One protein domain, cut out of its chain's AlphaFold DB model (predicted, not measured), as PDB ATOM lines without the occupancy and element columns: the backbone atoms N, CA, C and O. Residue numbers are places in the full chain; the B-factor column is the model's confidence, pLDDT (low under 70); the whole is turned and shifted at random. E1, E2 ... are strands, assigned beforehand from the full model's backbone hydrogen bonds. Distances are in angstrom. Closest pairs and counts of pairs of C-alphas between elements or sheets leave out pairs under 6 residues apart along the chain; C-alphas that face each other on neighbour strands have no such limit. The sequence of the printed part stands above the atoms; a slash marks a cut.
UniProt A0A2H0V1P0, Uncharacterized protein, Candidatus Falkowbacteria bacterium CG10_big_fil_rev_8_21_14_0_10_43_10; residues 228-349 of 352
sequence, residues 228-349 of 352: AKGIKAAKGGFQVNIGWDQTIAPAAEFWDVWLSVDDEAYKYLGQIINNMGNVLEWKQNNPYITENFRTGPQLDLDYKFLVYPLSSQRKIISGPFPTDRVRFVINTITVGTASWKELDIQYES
ATOM      1  N   ALA A 228     151.190 182.811  52.948       56.72
ATOM      2  CA  ALA A 228     150.815 181.432  52.667       56.72
ATOM      3  C   ALA A 228     149.333 181.406  52.243       56.72
ATOM      4  O   ALA A 228     148.428 181.547  53.059       56.72
ATOM      5  N   LYS A 229     149.056 181.302  50.943       63.34
ATOM      6  CA  LYS A 229     147.702 181.379  50.387       63.34
ATOM      7  C   LYS A 229     147.141 179.993  50.118       63.34
ATOM      8  O   LYS A 229     147.283 179.468  49.024       63.34
ATOM      9  N   GLY A 230     146.373 179.480  51.069       54.75
ATOM     10  CA  GLY A 230     145.519 178.316  50.860       54.75
ATOM     11  C   GLY A 230     146.244 176.987  51.045       54.75
ATOM     12  O   GLY A 230     147.347 176.766  50.540       54.75
ATOM     13  N   ILE A 231     145.565 176.094  51.758       60.53
ATOM     14  CA  ILE A 231     145.953 174.696  51.918       60.53
ATOM     15  C   ILE A 231     144.881 173.846  51.263       60.53
ATOM     16  O   ILE A 231     143.689 174.134  51.372       60.53
ATOM     17  N   LYS A 232     145.298 172.799  50.561       74.94
ATOM     18  CA  LYS A 232     144.387 171.799  50.010       74.94
ATOM     19  C   LYS A 232     144.873 170.415  50.405       74.94
ATOM     20  O   LYS A 232     146.069 170.132  50.352       74.94
ATOM     21  N   ALA A 233     143.939 169.544  50.772       65.56
ATOM     22  CA  ALA A 233     144.210 168.116  50.798       65.56
ATOM     23  C   ALA A 233     144.386 167.638  49.347       65.56
ATOM     24  O   ALA A 233     143.532 167.893  48.497       65.56
ATOM     25  N   ALA A 234     145.499 166.972  49.058       70.62
ATOM     26  CA  ALA A 234     145.788 166.378  47.761       70.62
ATOM     27  C   ALA A 234     145.913 164.855  47.906       70.62
ATOM     28  O   ALA A 234     146.208 164.325  48.979       70.62
ATOM     29  N   LYS A 235     145.704 164.119  46.812       66.50
ATOM     30  CA  LYS A 235     145.934 162.670  46.788       66.50
ATOM     31  C   LYS A 235     147.430 162.408  47.027       66.50
ATOM     32  O   LYS A 235     148.227 162.595  46.116       66.50
ATOM     33  N   GLY A 236     147.793 162.014  48.250       74.44
ATOM     34  CA  GLY A 236     149.183 161.770  48.668       74.44
ATOM     35  C   GLY A 236     149.707 162.678  49.788       74.44
ATOM     36  O   GLY A 236     150.794 162.431  50.291       74.44
ATOM     37  N   GLY A 237     148.954 163.688  50.235       86.25
ATOM     38  CA  GLY A 237     149.375 164.531  51.357       86.25
ATOM     39  C   GLY A 237     148.752 165.921  51.335       86.25
ATOM     40  O   GLY A 237     147.733 166.159  50.686       86.25
ATOM     41  N   PHE A 238     149.375 166.852  52.047       87.06
ATOM     42  CA  PHE A 238     148.958 168.250  52.059       87.06
ATOM     43  C   PHE A 238     149.664 169.041  50.959       87.06
ATOM     44  O   PHE A 238     150.775 168.718  50.535       87.06
ATOM     45  N   GLN A 239     148.995 170.086  50.491       90.31
ATOM     46  CA  GLN A 239     149.548 171.072  49.582       90.31
ATOM     47  C   GLN A 239     149.348 172.458  50.183       90.31
ATOM     48  O   GLN A 239     148.218 172.820  50.503       90.31
ATOM     49  N   VAL A 240     150.417 173.246  50.251       90.56
ATOM     50  CA  VAL A 240     150.389 174.660  50.641       90.56
ATOM     51  C   VAL A 240     150.915 175.495  49.483       90.56
ATOM     52  O   VAL A 240     151.958 175.190  48.916       90.56
ATOM     53  N   ASN A 241     150.217 176.571  49.145       91.31
ATOM     54  CA  ASN A 241     150.685 177.536  48.157       91.31
ATOM     55  C   ASN A 241     151.281 178.752  48.882       91.31
ATOM     56  O   ASN A 241     150.576 179.475  49.581       91.31
ATOM     57  N   ILE A 242     152.579 178.994  48.728       91.44
ATOM     58  CA  ILE A 242     153.291 180.100  49.384       91.44
ATOM     59  C   ILE A 242     153.392 181.249  48.387       91.44
ATOM     60  O   ILE A 242     154.156 181.159  47.432       91.44
ATOM     61  N   GLY A 243     152.590 182.297  48.575       88.38
ATOM     62  CA  GLY A 243     152.488 183.415  47.644       88.38
ATOM     63  C   GLY A 243     153.204 184.676  48.122       88.38
ATOM     64  O   GLY A 243     153.284 184.948  49.316       88.38
ATOM     65  N   TRP A 244     153.666 185.496  47.187       88.12
ATOM     66  CA  TRP A 244     154.203 186.835  47.461       88.12
ATOM     67  C   TRP A 244     153.736 187.834  46.406       88.12
ATOM     68  O   TRP A 244     153.134 187.462  45.403       88.12
ATOM     69  N   ASP A 245     153.981 189.118  46.626       81.69
ATOM     70  CA  ASP A 245     153.721 190.149  45.625       81.69
ATOM     71  C   ASP A 245     154.933 190.278  44.683       81.69
ATOM     72  O   ASP A 245     156.059 190.402  45.150       81.69
ATOM     73  N   GLN A 246     154.751 190.215  43.358       73.94
ATOM     74  CA  GLN A 246     155.871 190.351  42.407       73.94
ATOM     75  C   GLN A 246     156.420 191.773  42.338       73.94
ATOM     76  O   GLN A 246     157.573 191.968  41.949       73.94
ATOM     77  N   THR A 247     155.618 192.766  42.729       76.00
ATOM     78  CA  THR A 247     156.031 194.172  42.703       76.00
ATOM     79  C   THR A 247     157.207 194.453  43.638       76.00
ATOM     80  O   THR A 247     157.929 195.427  43.446       76.00
ATOM     81  N   ILE A 248     157.478 193.559  44.595       72.88
ATOM     82  CA  ILE A 248     158.567 193.698  45.571       72.88
ATOM     83  C   ILE A 248     159.955 193.538  44.935       72.88
ATOM     84  O   ILE A 248     160.952 193.978  45.512       72.88
ATOM     85  N   ALA A 249     160.033 192.902  43.760       81.19
ATOM     86  CA  ALA A 249     161.254 192.785  42.971       81.19
ATOM     87  C   ALA A 249     160.935 192.476  41.493       81.19
ATOM     88  O   ALA A 249     161.103 191.338  41.049       81.19
ATOM     89  N   PRO A 250     160.535 193.478  40.689       81.56
ATOM     90  CA  PRO A 250     160.140 193.263  39.294       81.56
ATOM     91  C   PRO A 250     161.289 192.767  38.401       81.56
ATOM     92  O   PRO A 250     161.050 192.204  37.338       81.56
ATOM     93  N   ALA A 251     162.542 192.957  38.831       84.88
ATOM     94  CA  ALA A 251     163.736 192.467  38.143       84.88
ATOM     95  C   ALA A 251     164.152 191.037  38.553       84.88
ATOM     96  O   ALA A 251     165.183 190.550  38.091       84.88
ATOM     97  N   ALA A 252     163.409 190.379  39.449       89.25
ATOM     98  CA  ALA A 252     163.712 189.018  39.873       89.25
ATOM     99  C   ALA A 252     163.406 188.012  38.763       89.25
ATOM    100  O   ALA A 252     162.318 188.005  38.204       89.25
ATOM    101  N   GLU A 253     164.352 187.127  38.477       91.62
ATOM    102  CA  GLU A 253     164.176 186.009  37.542       91.62
ATOM    103  C   GLU A 253     163.972 184.675  38.264       91.62
ATOM    104  O   GLU A 253     163.447 183.715  37.693       91.62
ATOM    105  N   PHE A 254     164.346 184.620  39.540       93.88
ATOM    106  CA  PHE A 254     164.121 183.469  40.396       93.88
ATOM    107  C   PHE A 254     163.723 183.910  41.791       93.88
ATOM    108  O   PHE A 254     163.992 185.038  42.201       93.88
ATOM    109  N   TRP A 255     163.120 182.986  42.524       94.38
ATOM    110  CA  TRP A 255     162.673 183.216  43.885       94.38
ATOM    111  C   TRP A 255     163.036 182.018  44.738       94.38
ATOM    112  O   TRP A 255     162.495 180.935  44.521       94.38
ATOM    113  N   ASP A 256     163.940 182.216  45.689       96.25
ATOM    114  CA  ASP A 256     164.267 181.202  46.685       96.25
ATOM    115  C   ASP A 256     163.319 181.328  47.864       96.25
ATOM    116  O   ASP A 256     163.114 182.420  48.397       96.25
ATOM    117  N   VAL A 257     162.780 180.197  48.302       95.81
ATOM    118  CA  VAL A 257     161.967 180.107  49.507       95.81
ATOM    119  C   VAL A 257     162.725 179.276  50.528       95.81
ATOM    120  O   VAL A 257     163.176 178.161  50.259       95.81
ATOM    121  N   TRP A 258     162.865 179.836  51.718       97.19
ATOM    122  CA  TRP A 258     163.437 179.181  52.883       97.19
ATOM    123  C   TRP A 258     162.351 179.049  53.934       97.19
ATOM    124  O   TRP A 258     161.454 179.887  53.995       97.19
ATOM    125  N   LEU A 259     162.431 178.016  54.763       96.88
ATOM    126  CA  LEU A 259     161.494 177.821  55.857       96.88
ATOM    127  C   LEU A 259     162.209 177.500  57.163       96.88
ATOM    128  O   LEU A 259     163.281 176.899  57.162       96.88
ATOM    129  N   SER A 260     161.595 177.899  58.263       96.38
ATOM    130  CA  SER A 260     161.902 177.476  59.626       96.38
ATOM    131  C   SER A 260     160.697 176.685  60.132       96.38
ATOM    132  O   SER A 260     159.561 177.089  59.873       96.38
ATOM    133  N   VAL A 261     160.957 175.552  60.786       96.44
ATOM    134  CA  VAL A 261     159.950 174.717  61.458       96.44
ATOM    135  C   VAL A 261     160.208 174.824  62.952       96.44
ATOM    136  O   VAL A 261     161.353 174.637  63.354       96.44
ATOM    137  N   ASP A 262     159.198 175.163  63.747       95.12
ATOM    138  CA  ASP A 262     159.276 175.277  65.211       95.12
ATOM    139  C   ASP A 262     160.466 176.128  65.697       95.12
ATOM    140  O   ASP A 262     161.168 175.789  66.646       95.12
ATOM    141  N   ASP A 263     160.708 177.251  65.010       93.81
ATOM    142  CA  ASP A 263     161.823 178.181  65.255       93.81
ATOM    143  C   ASP A 263     163.235 177.605  65.067       93.81
ATOM    144  O   ASP A 263     164.222 178.224  65.475       93.81
ATOM    145  N   GLU A 264     163.379 176.464  64.392       96.62
ATOM    146  CA  GLU A 264     164.687 175.985  63.955       96.62
ATOM    147  C   GLU A 264     165.349 176.947  62.953       96.62
ATOM    148  O   GLU A 264     164.715 177.809  62.336       96.62
ATOM    149  N   ALA A 265     166.653 176.766  62.730       96.88
ATOM    150  CA  ALA A 265     167.373 177.492  61.691       96.88
ATOM    151  C   ALA A 265     166.713 177.305  60.313       96.88
ATOM    152  O   ALA A 265     166.309 176.198  59.945       96.88
ATOM    153  N   TYR A 266     166.652 178.390  59.534       97.19
ATOM    154  CA  TYR A 266     166.067 178.366  58.197       97.19
ATOM    155  C   TYR A 266     166.792 177.377  57.281       97.19
ATOM    156  O   TYR A 266     168.016 177.398  57.143       97.19
ATOM    157  N   LYS A 267     166.007 176.544  56.605       98.19
ATOM    158  CA  LYS A 267     166.448 175.563  55.617       98.19
ATOM    159  C   LYS A 267     165.845 175.913  54.262       98.19
ATOM    160  O   LYS A 267     164.732 176.429  54.173       98.19
ATOM    161  N   TYR A 268     166.588 175.635  53.201       97.62
ATOM    162  CA  TYR A 268     166.148 175.919  51.841       97.62
ATOM    163  C   TYR A 268     165.006 174.973  51.447       97.62
ATOM    164  O   TYR A 268     165.200 173.756  51.371       97.62
ATOM    165  N   LEU A 269     163.815 175.531  51.222       97.38
ATOM    166  CA  LEU A 269     162.622 174.774  50.850       97.38
ATOM    167  C   LEU A 269     162.631 174.453  49.359       97.38
ATOM    168  O   LEU A 269     162.387 173.317  48.963       97.38
ATOM    169  N   GLY A 270     162.886 175.455  48.528       96.69
ATOM    170  CA  GLY A 270     162.738 175.317  47.090       96.69
ATOM    171  C   GLY A 270     162.798 176.650  46.374       96.69
ATOM    172  O   GLY A 270     163.055 177.690  46.978       96.69
ATOM    173  N   GLN A 271     162.548 176.611  45.072       95.69
ATOM    174  CA  GLN A 271     162.672 177.787  44.224       95.69
ATOM    175  C   GLN A 271     161.702 177.771  43.062       95.69
ATOM    176  O   GLN A 271     161.393 176.722  42.504       95.69
ATOM    177  N   ILE A 272     161.309 178.967  42.639       91.44
ATOM    178  CA  ILE A 272     160.530 179.180  41.426       91.44
ATOM    179  C   ILE A 272     161.353 179.942  40.391       91.44
ATOM    180  O   ILE A 272     162.136 180.831  40.727       91.44
ATOM    181  N   ILE A 273     161.136 179.607  39.123       84.31
ATOM    182  CA  ILE A 273     161.611 180.361  37.962       84.31
ATOM    183  C   ILE A 273     160.487 181.323  37.540       84.31
ATOM    184  O   ILE A 273     159.330 180.915  37.473       84.31
ATOM    185  N   ASN A 274     160.798 182.597  37.275       69.62
ATOM    186  CA  ASN A 274     159.826 183.705  37.157       69.62
ATOM    187  C   ASN A 274     158.686 183.496  36.131       69.62
ATOM    188  O   ASN A 274     157.659 184.167  36.188       69.62
ATOM    189  N   ASN A 275     158.806 182.522  35.225       70.81
ATOM    190  CA  ASN A 275     157.736 182.139  34.305       70.81
ATOM    191  C   ASN A 275     156.586 181.341  34.950       70.81
ATOM    192  O   ASN A 275     155.575 181.117  34.291       70.81
ATOM    193  N   MET A 276     156.712 180.911  36.209       71.25
ATOM    194  CA  MET A 276     155.683 180.129  36.911       71.25
ATOM    195  C   MET A 276     154.830 180.955  37.888       71.25
ATOM    196  O   MET A 276     153.975 180.398  38.574       71.25
ATOM    197  N   GLY A 277     155.024 182.278  37.939       83.00
ATOM    198  CA  GLY A 277     154.248 183.186  38.785       83.00
ATOM    199  C   GLY A 277     154.886 183.465  40.148       83.00
ATOM    200  O   GLY A 277     156.101 183.403  40.319       83.00
ATOM    201  N   ASN A 278     154.055 183.843  41.117       87.50
ATOM    202  CA  ASN A 278     154.435 184.347  42.443       87.50
ATOM    203  C   ASN A 278     154.016 183.422  43.585       87.50
ATOM    204  O   ASN A 278     153.689 183.897  44.673       87.50
ATOM    205  N   VAL A 279     153.935 182.119  43.307       91.88
ATOM    206  CA  VAL A 279     153.396 181.117  44.229       91.88
ATOM    207  C   VAL A 279     154.218 179.838  44.175       91.88
ATOM    208  O   VAL A 279     154.222 179.162  43.148       91.88
ATOM    209  N   LEU A 280     154.853 179.460  45.289       94.12
ATOM    210  CA  LEU A 280     155.530 178.168  45.414       94.12
ATOM    211  C   LEU A 280     154.519 177.146  45.913       94.12
ATOM    212  O   LEU A 280     154.030 177.239  47.036       94.12
ATOM    213  N   GLU A 281     154.219 176.156  45.083       93.44
ATOM    214  CA  GLU A 281     153.363 175.038  45.463       93.44
ATOM    215  C   GLU A 281     154.171 174.006  46.263       93.44
ATOM    216  O   GLU A 281     154.867 173.163  45.702       93.44
ATOM    217  N   TRP A 282     154.083 174.026  47.588       94.88
ATOM    218  CA  TRP A 282     154.697 173.004  48.426       94.88
ATOM    219  C   TRP A 282     153.760 171.805  48.581       94.88
ATOM    220  O   TRP A 282     152.785 171.847  49.331       94.88
ATOM    221  N   LYS A 283     154.058 170.725  47.856       94.06
ATOM    222  CA  LYS A 283     153.341 169.445  47.914       94.06
ATOM    223  C   LYS A 283     154.291 168.269  47.723       94.06
ATOM    224  O   LYS A 283     155.434 168.452  47.291       94.06
ATOM    225  N   GLN A 284     153.792 167.066  47.998       94.44
ATOM    226  CA  GLN A 284     154.565 165.844  47.816       94.44
ATOM    227  C   GLN A 284     155.095 165.724  46.377       94.44
ATOM    228  O   GLN A 284     154.359 165.949  45.415       94.44
ATOM    229  N   ASN A 285     156.367 165.349  46.234       91.88
ATOM    230  CA  ASN A 285     157.044 165.118  44.950       91.88
ATOM    231  C   ASN A 285     157.117 166.326  44.002       91.88
ATOM    232  O   ASN A 285     157.413 166.147  42.819       91.88
ATOM    233  N   ASN A 286     156.886 167.552  44.480       92.69
ATOM    234  CA  ASN A 286     157.119 168.718  43.638       92.69
ATOM    235  C   ASN A 286     158.630 168.822  43.302       92.69
ATOM    236  O   ASN A 286     159.448 168.906  44.223       92.69
ATOM    237  N   PRO A 287     159.027 168.822  42.012       94.62
ATOM    238  CA  PRO A 287     160.437 168.862  41.616       94.62
ATOM    239  C   PRO A 287     161.156 170.153  42.027       94.62
ATOM    240  O   PRO A 287     162.381 170.149  42.132       94.62
ATOM    241  N   TYR A 288     160.410 171.227  42.293       95.56
ATOM    242  CA  TYR A 288     160.919 172.523  42.742       95.56
ATOM    243  C   TYR A 288     161.171 172.594  44.255       95.56
ATOM    244  O   TYR A 288     161.655 173.612  44.748       95.56
ATOM    245  N   ILE A 289     160.858 171.519  44.987       96.75
ATOM    246  CA  ILE A 289     161.072 171.382  46.428       96.75
ATOM    247  C   ILE A 289     162.300 170.498  46.682       96.75
ATOM    248  O   ILE A 289     162.498 169.456  46.037       96.75
ATOM    249  N   THR A 290     163.142 170.922  47.623       96.94
ATOM    250  CA  THR A 290     164.343 170.186  48.025       96.94
ATOM    251  C   THR A 290     163.981 168.859  48.679       96.94
ATOM    252  O   THR A 290     162.907 168.698  49.258       96.94
ATOM    253  N   GLU A 291     164.887 167.886  48.580       96.38
ATOM    254  CA  GLU A 291     164.642 166.496  48.977       96.38
ATOM    255  C   GLU A 291     164.091 166.353  50.403       96.38
ATOM    256  O   GLU A 291     163.106 165.645  50.607       96.38
ATOM    257  N   ASN A 292     164.626 167.125  51.351       96.06
ATOM    258  CA  ASN A 292     164.212 167.107  52.758       96.06
ATOM    259  C   ASN A 292     162.750 167.524  52.995       96.06
ATOM    260  O   ASN A 292     162.199 167.217  54.047       96.06
ATOM    261  N   PHE A 293     162.119 168.214  52.041       96.44
ATOM    262  CA  PHE A 293     160.744 168.709  52.159       96.44
ATOM    263  C   PHE A 293     159.795 168.111  51.110       96.44
ATOM    264  O   PHE A 293     158.637 168.529  51.005       96.44
ATOM    265  N   ARG A 294     160.240 167.106  50.339       94.62
ATOM    266  CA  ARG A 294     159.430 166.449  49.294       94.62
ATOM    267  C   ARG A 294     158.285 165.599  49.818       94.62
ATOM    268  O   ARG A 294     157.459 165.169  49.017       94.62
ATOM    269  N   THR A 295     158.201 165.372  51.124       95.00
ATOM    270  CA  THR A 295     157.027 164.768  51.770       95.00
ATOM    271  C   THR A 295     155.841 165.731  51.849       95.00
ATOM    272  O   THR A 295     154.728 165.289  52.109       95.00
ATOM    273  N   GLY A 296     156.058 167.024  51.576       93.88
ATOM    274  CA  GLY A 296     155.050 168.068  51.724       93.88
ATOM    275  C   GLY A 296     154.988 168.646  53.147       93.88
ATOM    276  O   GLY A 296     155.773 168.243  54.010       93.88
ATOM    277  N   PRO A 297     154.071 169.602  53.378       94.12
ATOM    278  CA  PRO A 297     153.832 170.188  54.689       94.12
ATOM    279  C   PRO A 297     153.304 169.157  55.680       94.12
ATOM    280  O   PRO A 297     152.516 168.276  55.327       94.12
ATOM    281  N   GLN A 298     153.732 169.297  56.931       93.81
ATOM    282  CA  GLN A 298     153.233 168.527  58.062       93.81
ATOM    283  C   GLN A 298     152.248 169.387  58.858       93.81
ATOM    284  O   GLN A 298     152.258 170.615  58.786       93.81
ATOM    285  N   LEU A 299     151.340 168.723  59.559       90.44
ATOM    286  CA  LEU A 299     150.356 169.391  60.400       90.44
ATOM    287  C   LEU A 299     150.913 169.624  61.792       90.44
ATOM    288  O   LEU A 299     151.842 168.936  62.206       90.44
ATOM    289  N   ASP A 300     150.287 170.559  62.497       89.69
ATOM    290  CA  ASP A 300     150.547 170.882  63.896       89.69
ATOM    291  C   ASP A 300     151.999 171.313  64.170       89.69
ATOM    292  O   ASP A 300     152.470 171.227  65.299       89.69
ATOM    293  N   LEU A 301     152.686 171.812  63.135       93.12
ATOM    294  CA  LEU A 301     154.001 172.448  63.223       93.12
ATOM    295  C   LEU A 301     153.899 173.937  62.905       93.12
ATOM    296  O   LEU A 301     153.046 174.364  62.115       93.12
ATOM    297  N   ASP A 302     154.805 174.716  63.487       92.56
ATOM    298  CA  ASP A 302     154.915 176.143  63.231       92.56
ATOM    299  C   ASP A 302     155.891 176.424  62.102       92.56
ATOM    300  O   ASP A 302     157.065 176.069  62.163       92.56
ATOM    301  N   TYR A 303     155.427 177.142  61.090       94.62
ATOM    302  CA  TYR A 303     156.227 177.518  59.938       94.62
ATOM    303  C   TYR A 303     156.480 179.018  59.900       94.62
ATOM    304  O   TYR A 303     155.585 179.831  60.125       94.62
ATOM    305  N   LYS A 304     157.700 179.391  59.523       94.12
ATOM    306  CA  LYS A 304     158.034 180.736  59.042       94.12
ATOM    307  C   LYS A 304     158.717 180.603  57.699       94.12
ATOM    308  O   LYS A 304     159.567 179.731  57.542       94.12
ATOM    309  N   PHE A 305     158.420 181.488  56.760       94.31
ATOM    310  CA  PHE A 305     159.052 181.487  55.445       94.31
ATOM    311  C   PHE A 305     159.869 182.760  55.236       94.31
ATOM    312  O   PHE A 305     159.515 183.820  55.748       94.31
ATOM    313  N   LEU A 306     160.953 182.650  54.470       93.81
ATOM    314  CA  LEU A 306     161.679 183.779  53.895       93.81
ATOM    315  C   LEU A 306     161.678 183.624  52.382       93.81
ATOM    316  O   LEU A 306     161.987 182.545  51.873       93.81
ATOM    317  N   VAL A 307     161.385 184.707  51.675       93.12
ATOM    318  CA  VAL A 307     161.451 184.745  50.213       93.12
ATOM    319  C   VAL A 307     162.578 185.677  49.777       93.12
ATOM    320  O   VAL A 307     162.662 186.812  50.247       93.12
ATOM    321  N   TYR A 308     163.435 185.197  48.874       93.88
ATOM    322  CA  TYR A 308     164.550 185.945  48.297       93.88
ATOM    323  C   TYR A 308     164.410 186.026  46.771       93.88
ATOM    324  O   TYR A 308     164.599 185.016  46.087       93.88
ATOM    325  N   PRO A 309     164.118 187.203  46.199       91.69
ATOM    326  CA  PRO A 309     164.252 187.428  44.767       91.69
ATOM    327  C   PRO A 309     165.714 187.405  44.334       91.69
ATOM    328  O   PRO A 309     166.571 188.080  44.914       91.69
ATOM    329  N   LEU A 310     165.985 186.690  43.250       93.88
ATOM    330  CA  LEU A 310     167.305 186.569  42.653       93.88
ATOM    331  C   LEU A 310     167.303 187.068  41.207       93.88
ATOM    332  O   LEU A 310     166.333 186.903  40.470       93.88
ATOM    333  N   SER A 311     168.435 187.617  40.778       92.94
ATOM    334  CA  SER A 311     168.705 187.976  39.376       92.94
ATOM    335  C   SER A 311     169.033 186.752  38.514       92.94
ATOM    336  O   SER A 311     169.255 185.660  39.046       92.94
ATOM    337  N   SER A 312     169.172 186.944  37.196       92.69
ATOM    338  CA  SER A 312     169.706 185.937  36.252       92.69
ATOM    339  C   SER A 312     170.988 185.258  36.742       92.69
ATOM    340  O   SER A 312     171.203 184.067  36.527       92.69
ATOM    341  N   GLN A 313     171.841 186.004  37.451       94.94
ATOM    342  CA  GLN A 313     173.110 185.527  38.010       94.94
ATOM    343  C   GLN A 313     172.966 184.842  39.377       94.94
ATOM    344  O   GLN A 313     173.972 184.615  40.047       94.94
ATOM    345  N   ARG A 314     171.737 184.563  39.833       92.75
ATOM    346  CA  ARG A 314     171.427 184.009  41.165       92.75
ATOM    347  C   ARG A 314     171.898 184.876  42.335       92.75
ATOM    348  O   ARG A 314     172.042 184.393  43.452       92.75
ATOM    349  N   LYS A 315     172.128 186.168  42.098       94.25
ATOM    350  CA  LYS A 315     172.433 187.126  43.167       94.25
ATOM    351  C   LYS A 315     171.136 187.655  43.751       94.25
ATOM    352  O   LYS A 315     170.265 188.051  42.974       94.25
ATOM    353  N   ILE A 316     171.056 187.687  45.078       91.50
ATOM    354  CA  ILE A 316     169.946 188.291  45.819       91.50
ATOM    355  C   ILE A 316     169.812 189.754  45.392       91.50
ATOM    356  O   ILE A 316     170.784 190.506  45.440       91.50
ATOM    357  N   ILE A 317     168.618 190.129  44.936       87.44
ATOM    358  CA  ILE A 317     168.295 191.503  44.529       87.44
ATOM    359  C   ILE A 317     167.787 192.299  45.736       87.44
ATOM    360  O   ILE A 317     168.164 193.454  45.916       87.44
ATOM    361  N   SER A 318     166.931 191.682  46.555       82.69
ATOM    362  CA  SER A 318     166.319 192.269  47.752       82.69
ATOM    363  C   SER A 318     165.857 191.173  48.728       82.69
ATOM    364  O   SER A 318     165.984 189.985  48.431       82.69
ATOM    365  N   GLY A 319     165.340 191.561  49.898       79.94
ATOM    366  CA  GLY A 319     164.866 190.638  50.937       79.94
ATOM    367  C   GLY A 319     165.912 190.313  52.023       79.94
ATOM    368  O   GLY A 319     166.962 190.959  52.073       79.94
ATOM    369  N   PRO A 320     165.632 189.335  52.908       86.50
ATOM    370  CA  PRO A 320     164.479 188.434  52.860       86.50
ATOM    371  C   PRO A 320     163.141 189.125  53.121       86.50
ATOM    372  O   PRO A 320     163.069 190.072  53.898       86.50
ATOM    373  N   PHE A 321     162.075 188.589  52.530       85.50
ATOM    374  CA  PHE A 321     160.699 188.928  52.897       85.50
ATOM    375  C   PHE A 321     160.141 187.844  53.826       85.50
ATOM    376  O   PHE A 321     159.888 186.730  53.353       85.50
ATOM    377  N   PRO A 322     160.006 188.114  55.137       86.12
ATOM    378  CA  PRO A 322     159.508 187.132  56.087       86.12
ATOM    379  C   PRO A 322     157.982 187.004  56.061       86.12
ATOM    380  O   PRO A 322     157.263 187.951  55.734       86.12
ATOM    381  N   THR A 323     157.490 185.833  56.459       82.56
ATOM    382  CA  THR A 323     156.100 185.643  56.896       82.56
ATOM    383  C   THR A 323     155.995 185.751  58.413       82.56
ATOM    384  O   THR A 323     156.966 185.509  59.133       82.56
ATOM    385  N   ASP A 324     154.778 185.997  58.899       83.06
ATOM    386  CA  ASP A 324     154.421 185.658  60.279       83.06
ATOM    387  C   ASP A 324     154.511 184.138  60.500       83.06
ATOM    388  O   ASP A 324     154.694 183.361  59.551       83.06
ATOM    389  N   ARG A 325     154.367 183.712  61.759       86.88
ATOM    390  CA  ARG A 325     154.238 182.294  62.093       86.88
ATOM    391  C   ARG A 325     152.911 181.764  61.549       86.88
ATOM    392  O   ARG A 325     151.861 182.381  61.728       86.88
ATOM    393  N   VAL A 326     152.982 180.617  60.887       89.00
ATOM    394  CA  VAL A 326     151.842 179.933  60.283       89.00
ATOM    395  C   VAL A 326     151.788 178.510  60.811       89.00
ATOM    396  O   VAL A 326     152.751 177.769  60.640       89.00
ATOM    397  N   ARG A 327     150.659 178.109  61.392       90.44
ATOM    398  CA  ARG A 327     150.399 176.723  61.789       90.44
ATOM    399  C   ARG A 327     149.297 176.126  60.925       90.44
ATOM    400  O   ARG A 327     148.269 176.761  60.684       90.44
ATOM    401  N   PHE A 328     149.513 174.899  60.463       85.38
ATOM    402  CA  PHE A 328     148.525 174.137  59.704       85.38
ATOM    403  C   PHE A 328     147.840 173.145  60.632       85.38
ATOM    404  O   PHE A 328     148.486 172.211  61.099       85.38
ATOM    405  N   VAL A 329     146.551 173.336  60.900       84.12
ATOM    406  CA  VAL A 329     145.806 172.504  61.858       84.12
ATOM    407  C   VAL A 329     144.656 171.785  61.168       84.12
ATOM    408  O   VAL A 329     144.000 172.341  60.285       84.12
ATOM    409  N   ILE A 330     144.390 170.539  61.574       81.50
ATOM    410  CA  ILE A 330     143.121 169.881  61.248       81.50
ATOM    411  C   ILE A 330     142.129 170.184  62.364       81.50
ATOM    412  O   ILE A 330     142.221 169.638  63.465       81.50
ATOM    413  N   ASN A 331     141.115 170.970  62.039       75.44
ATOM    414  CA  ASN A 331     139.935 171.101  62.867       75.44
ATOM    415  C   ASN A 331     139.029 169.896  62.596       75.44
ATOM    416  O   ASN A 331     138.525 169.700  61.492       75.44
ATOM    417  N   THR A 332     138.831 169.050  63.607       75.06
ATOM    418  CA  THR A 332     137.793 168.016  63.535       75.06
ATOM    419  C   THR A 332     136.487 168.638  63.996       75.06
ATOM    420  O   THR A 332     136.341 168.985  65.166       75.06
ATOM    421  N   ILE A 333     135.537 168.776  63.082       62.78
ATOM    422  CA  ILE A 333     134.207 169.284  63.392       62.78
ATOM    423  C   ILE A 333     133.303 168.072  63.569       62.78
ATOM    424  O   ILE A 333     133.225 167.205  62.699       62.78
ATOM    425  N   THR A 334     132.672 167.978  64.737       56.16
ATOM    426  CA  THR A 334     131.740 166.896  65.064       56.16
ATOM    427  C   THR A 334     130.358 167.483  65.292       56.16
ATOM    428  O   THR A 334     130.192 168.364  66.134       56.16
ATOM    429  N   VAL A 335     129.368 166.984  64.555       58.06
ATOM    430  CA  VAL A 335     127.955 167.336  64.721       58.06
ATOM    431  C   VAL A 335     127.167 166.038  64.866       58.06
ATOM    432  O   VAL A 335     127.024 165.256  63.926       58.06
ATOM    433  N   GLY A 336     126.696 165.769  66.086       81.31
ATOM    434  CA  GLY A 336     126.092 164.482  66.435       81.31
ATOM    435  C   GLY A 336     127.111 163.342  66.349       81.31
ATOM    436  O   GLY A 336     128.139 163.379  67.017       81.31
ATOM    437  N   THR A 337     126.821 162.325  65.532       70.25
ATOM    438  CA  THR A 337     127.727 161.193  65.259       70.25
ATOM    439  C   THR A 337     128.590 161.389  64.012       70.25
ATOM    440  O   THR A 337     129.435 160.544  63.724       70.25
ATOM    441  N   ALA A 338     128.369 162.461  63.246       46.69
ATOM    442  CA  ALA A 338     129.165 162.768  62.067       46.69
ATOM    443  C   ALA A 338     130.402 163.575  62.471       46.69
ATOM    444  O   ALA A 338     130.300 164.551  63.216       46.69
ATOM    445  N   SER A 339     131.564 163.177  61.954       54.44
ATOM    446  CA  SER A 339     132.822 163.906  62.108       54.44
ATOM    447  C   SER A 339     133.437 164.164  60.740       54.44
ATOM    448  O   SER A 339     133.670 163.213  59.990       54.44
ATOM    449  N   TRP A 340     133.759 165.417  60.438       67.25
ATOM    450  CA  TRP A 340     134.565 165.781  59.277       67.25
ATOM    451  C   TRP A 340     135.817 166.536  59.705       67.25
ATOM    452  O   TRP A 340     135.913 167.077  60.807       67.25
ATOM    453  N   LYS A 341     136.818 166.518  58.829       68.75
ATOM    454  CA  LYS A 341     138.102 167.183  59.036       68.75
ATOM    455  C   LYS A 341     138.168 168.387  58.111       68.75
ATOM    456  O   LYS A 341     138.171 168.220  56.893       68.75
ATOM    457  N   GLU A 342     138.216 169.575  58.692       74.06
ATOM    458  CA  GLU A 342     138.515 170.820  57.998       74.06
ATOM    459  C   GLU A 342     139.978 171.188  58.244       74.06
ATOM    460  O   GLU A 342     140.513 170.982  59.330       74.06
ATOM    461  N   LEU A 343     140.649 171.681  57.210       71.62
ATOM    462  CA  LEU A 343     142.045 172.087  57.276       71.62
ATOM    463  C   LEU A 343     142.097 173.609  57.330       71.62
ATOM    464  O   LEU A 343     141.587 174.261  56.422       71.62
ATOM    465  N   ASP A 344     142.718 174.149  58.370       76.12
ATOM    466  CA  ASP A 344     142.719 175.580  58.660       76.12
ATOM    467  C   ASP A 344     144.151 176.132  58.763       76.12
ATOM    468  O   ASP A 344     145.107 175.397  59.039       76.12
ATOM    469  N   ILE A 345     144.298 177.435  58.505       76.25
ATOM    470  CA  ILE A 345     145.562 178.168  58.622       76.25
ATOM    471  C   ILE A 345     145.458 179.125  59.799       76.25
ATOM    472  O   ILE A 345     144.761 180.136  59.727       76.25
ATOM    473  N   GLN A 346     146.220 178.860  60.852       80.69
ATOM    474  CA  GLN A 346     146.320 179.783  61.972       80.69
ATOM    475  C   GLN A 346     147.540 180.681  61.785       80.69
ATOM    476  O   GLN A 346     148.663 180.206  61.614       80.69
ATOM    477  N   TYR A 347     147.302 181.991  61.798       79.06
ATOM    478  CA  TYR A 347     148.356 182.998  61.829       79.06
ATOM    479  C   TYR A 347     148.535 183.450  63.269       79.06
ATOM    480  O   TYR A 347     147.620 184.037  63.849       79.06
ATOM    481  N   GLU A 348     149.710 183.212  63.837       75.88
ATOM    482  CA  GLU A 348     150.054 183.784  65.132       75.88
ATOM    483  C   GLU A 348     150.729 185.135  64.901       75.88
ATOM    484  O   GLU A 348     151.788 185.232  64.276       75.88
ATOM    485  N   SER A 349     150.089 186.197  65.392       56.28
ATOM    486  CA  SER A 349     150.741 187.501  65.481       56.28
ATOM    487  C   SER A 349     151.885 187.390  66.494       56.28
ATOM    488  O   SER A 349     151.684 186.775  67.547       56.28
TER     489      SER A 349
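What this domain is: This is residues 228 to 349 of the 352 residues of an uncharacterized protein of Candidatus Falkowbacteria bacterium CG10_big_fil_rev_8_21_14_0_10_43_10 (UniProt A0A2H0V1P0). A strongly curled sheet, E4 E3 E6 E7 E8, and a smaller sheet, E1 E2 E5, bridging the opening between its edge strands make a flattened, loosely closed barrel, from which the long hairpin E7 and E8 runs out as an arm. The tip of that arm, residues 334 to 339, sticks out free. The printed part has 122 residues with eight named strands, E1 to E8 in chain order, and no named helix; both sheets are antiparallel and the class is all strand. It is compact, with a radius of gyration of the C-alphas of 15.6 A, yet elongated, spanning 58 by 31 by 26 A.

How they stand to each other: The larger sheet is strongly twisted and runs E4, residues 267 to 273, E3, 254 to 261, E6, 302 to 310, E7, 325 to 335, and E8, 338 to 348. Between the neighbour strands E3 and E4, N 257 and O 270 are within hydrogen-bond range at 2.8 A, and between E6 and E3, N 306 and O 258 are within hydrogen-bond range at 2.8 A. E6, E7 and E8 form a meander, each strand the antiparallel neighbour of the one before, with N 303 and O 326 at 2.8 A and N 331 and O 342 at 2.8 A. The smaller sheet runs E1, 228 to 234, E2, 237 to 243, and E5, 279 to 283; N 232 and O 239 are 2.9 A apart, N 242 and O 280 2.8 A. The closest C-alphas of E1 and E8 are Ile 231 and Leu 343, 7.1 A; those of E4 and E5 are Ile 272 and Leu 280, 6.5 A. E2 and E6 are only just apart, at 8.5 A.

Where its parts are: E1 begins at C-alpha 228 (150.815, 181.432, 52.667). E6 is 26.2 A long, E7 30.4 A and E8 29.8 A, ending at C-alpha 348 (150.054, 183.784, 65.132).

The domain as a whole: The C-alphas of Gln 313 and Gly 336, the two farthest apart, are 58.8 A apart. The printed part has no cut. The links E5 to E6 and E6 to E7 are long. Mean pLDDT of the printed part is 85.1; 15 residues are under 70, among them 228 to 231 and 338 to 341.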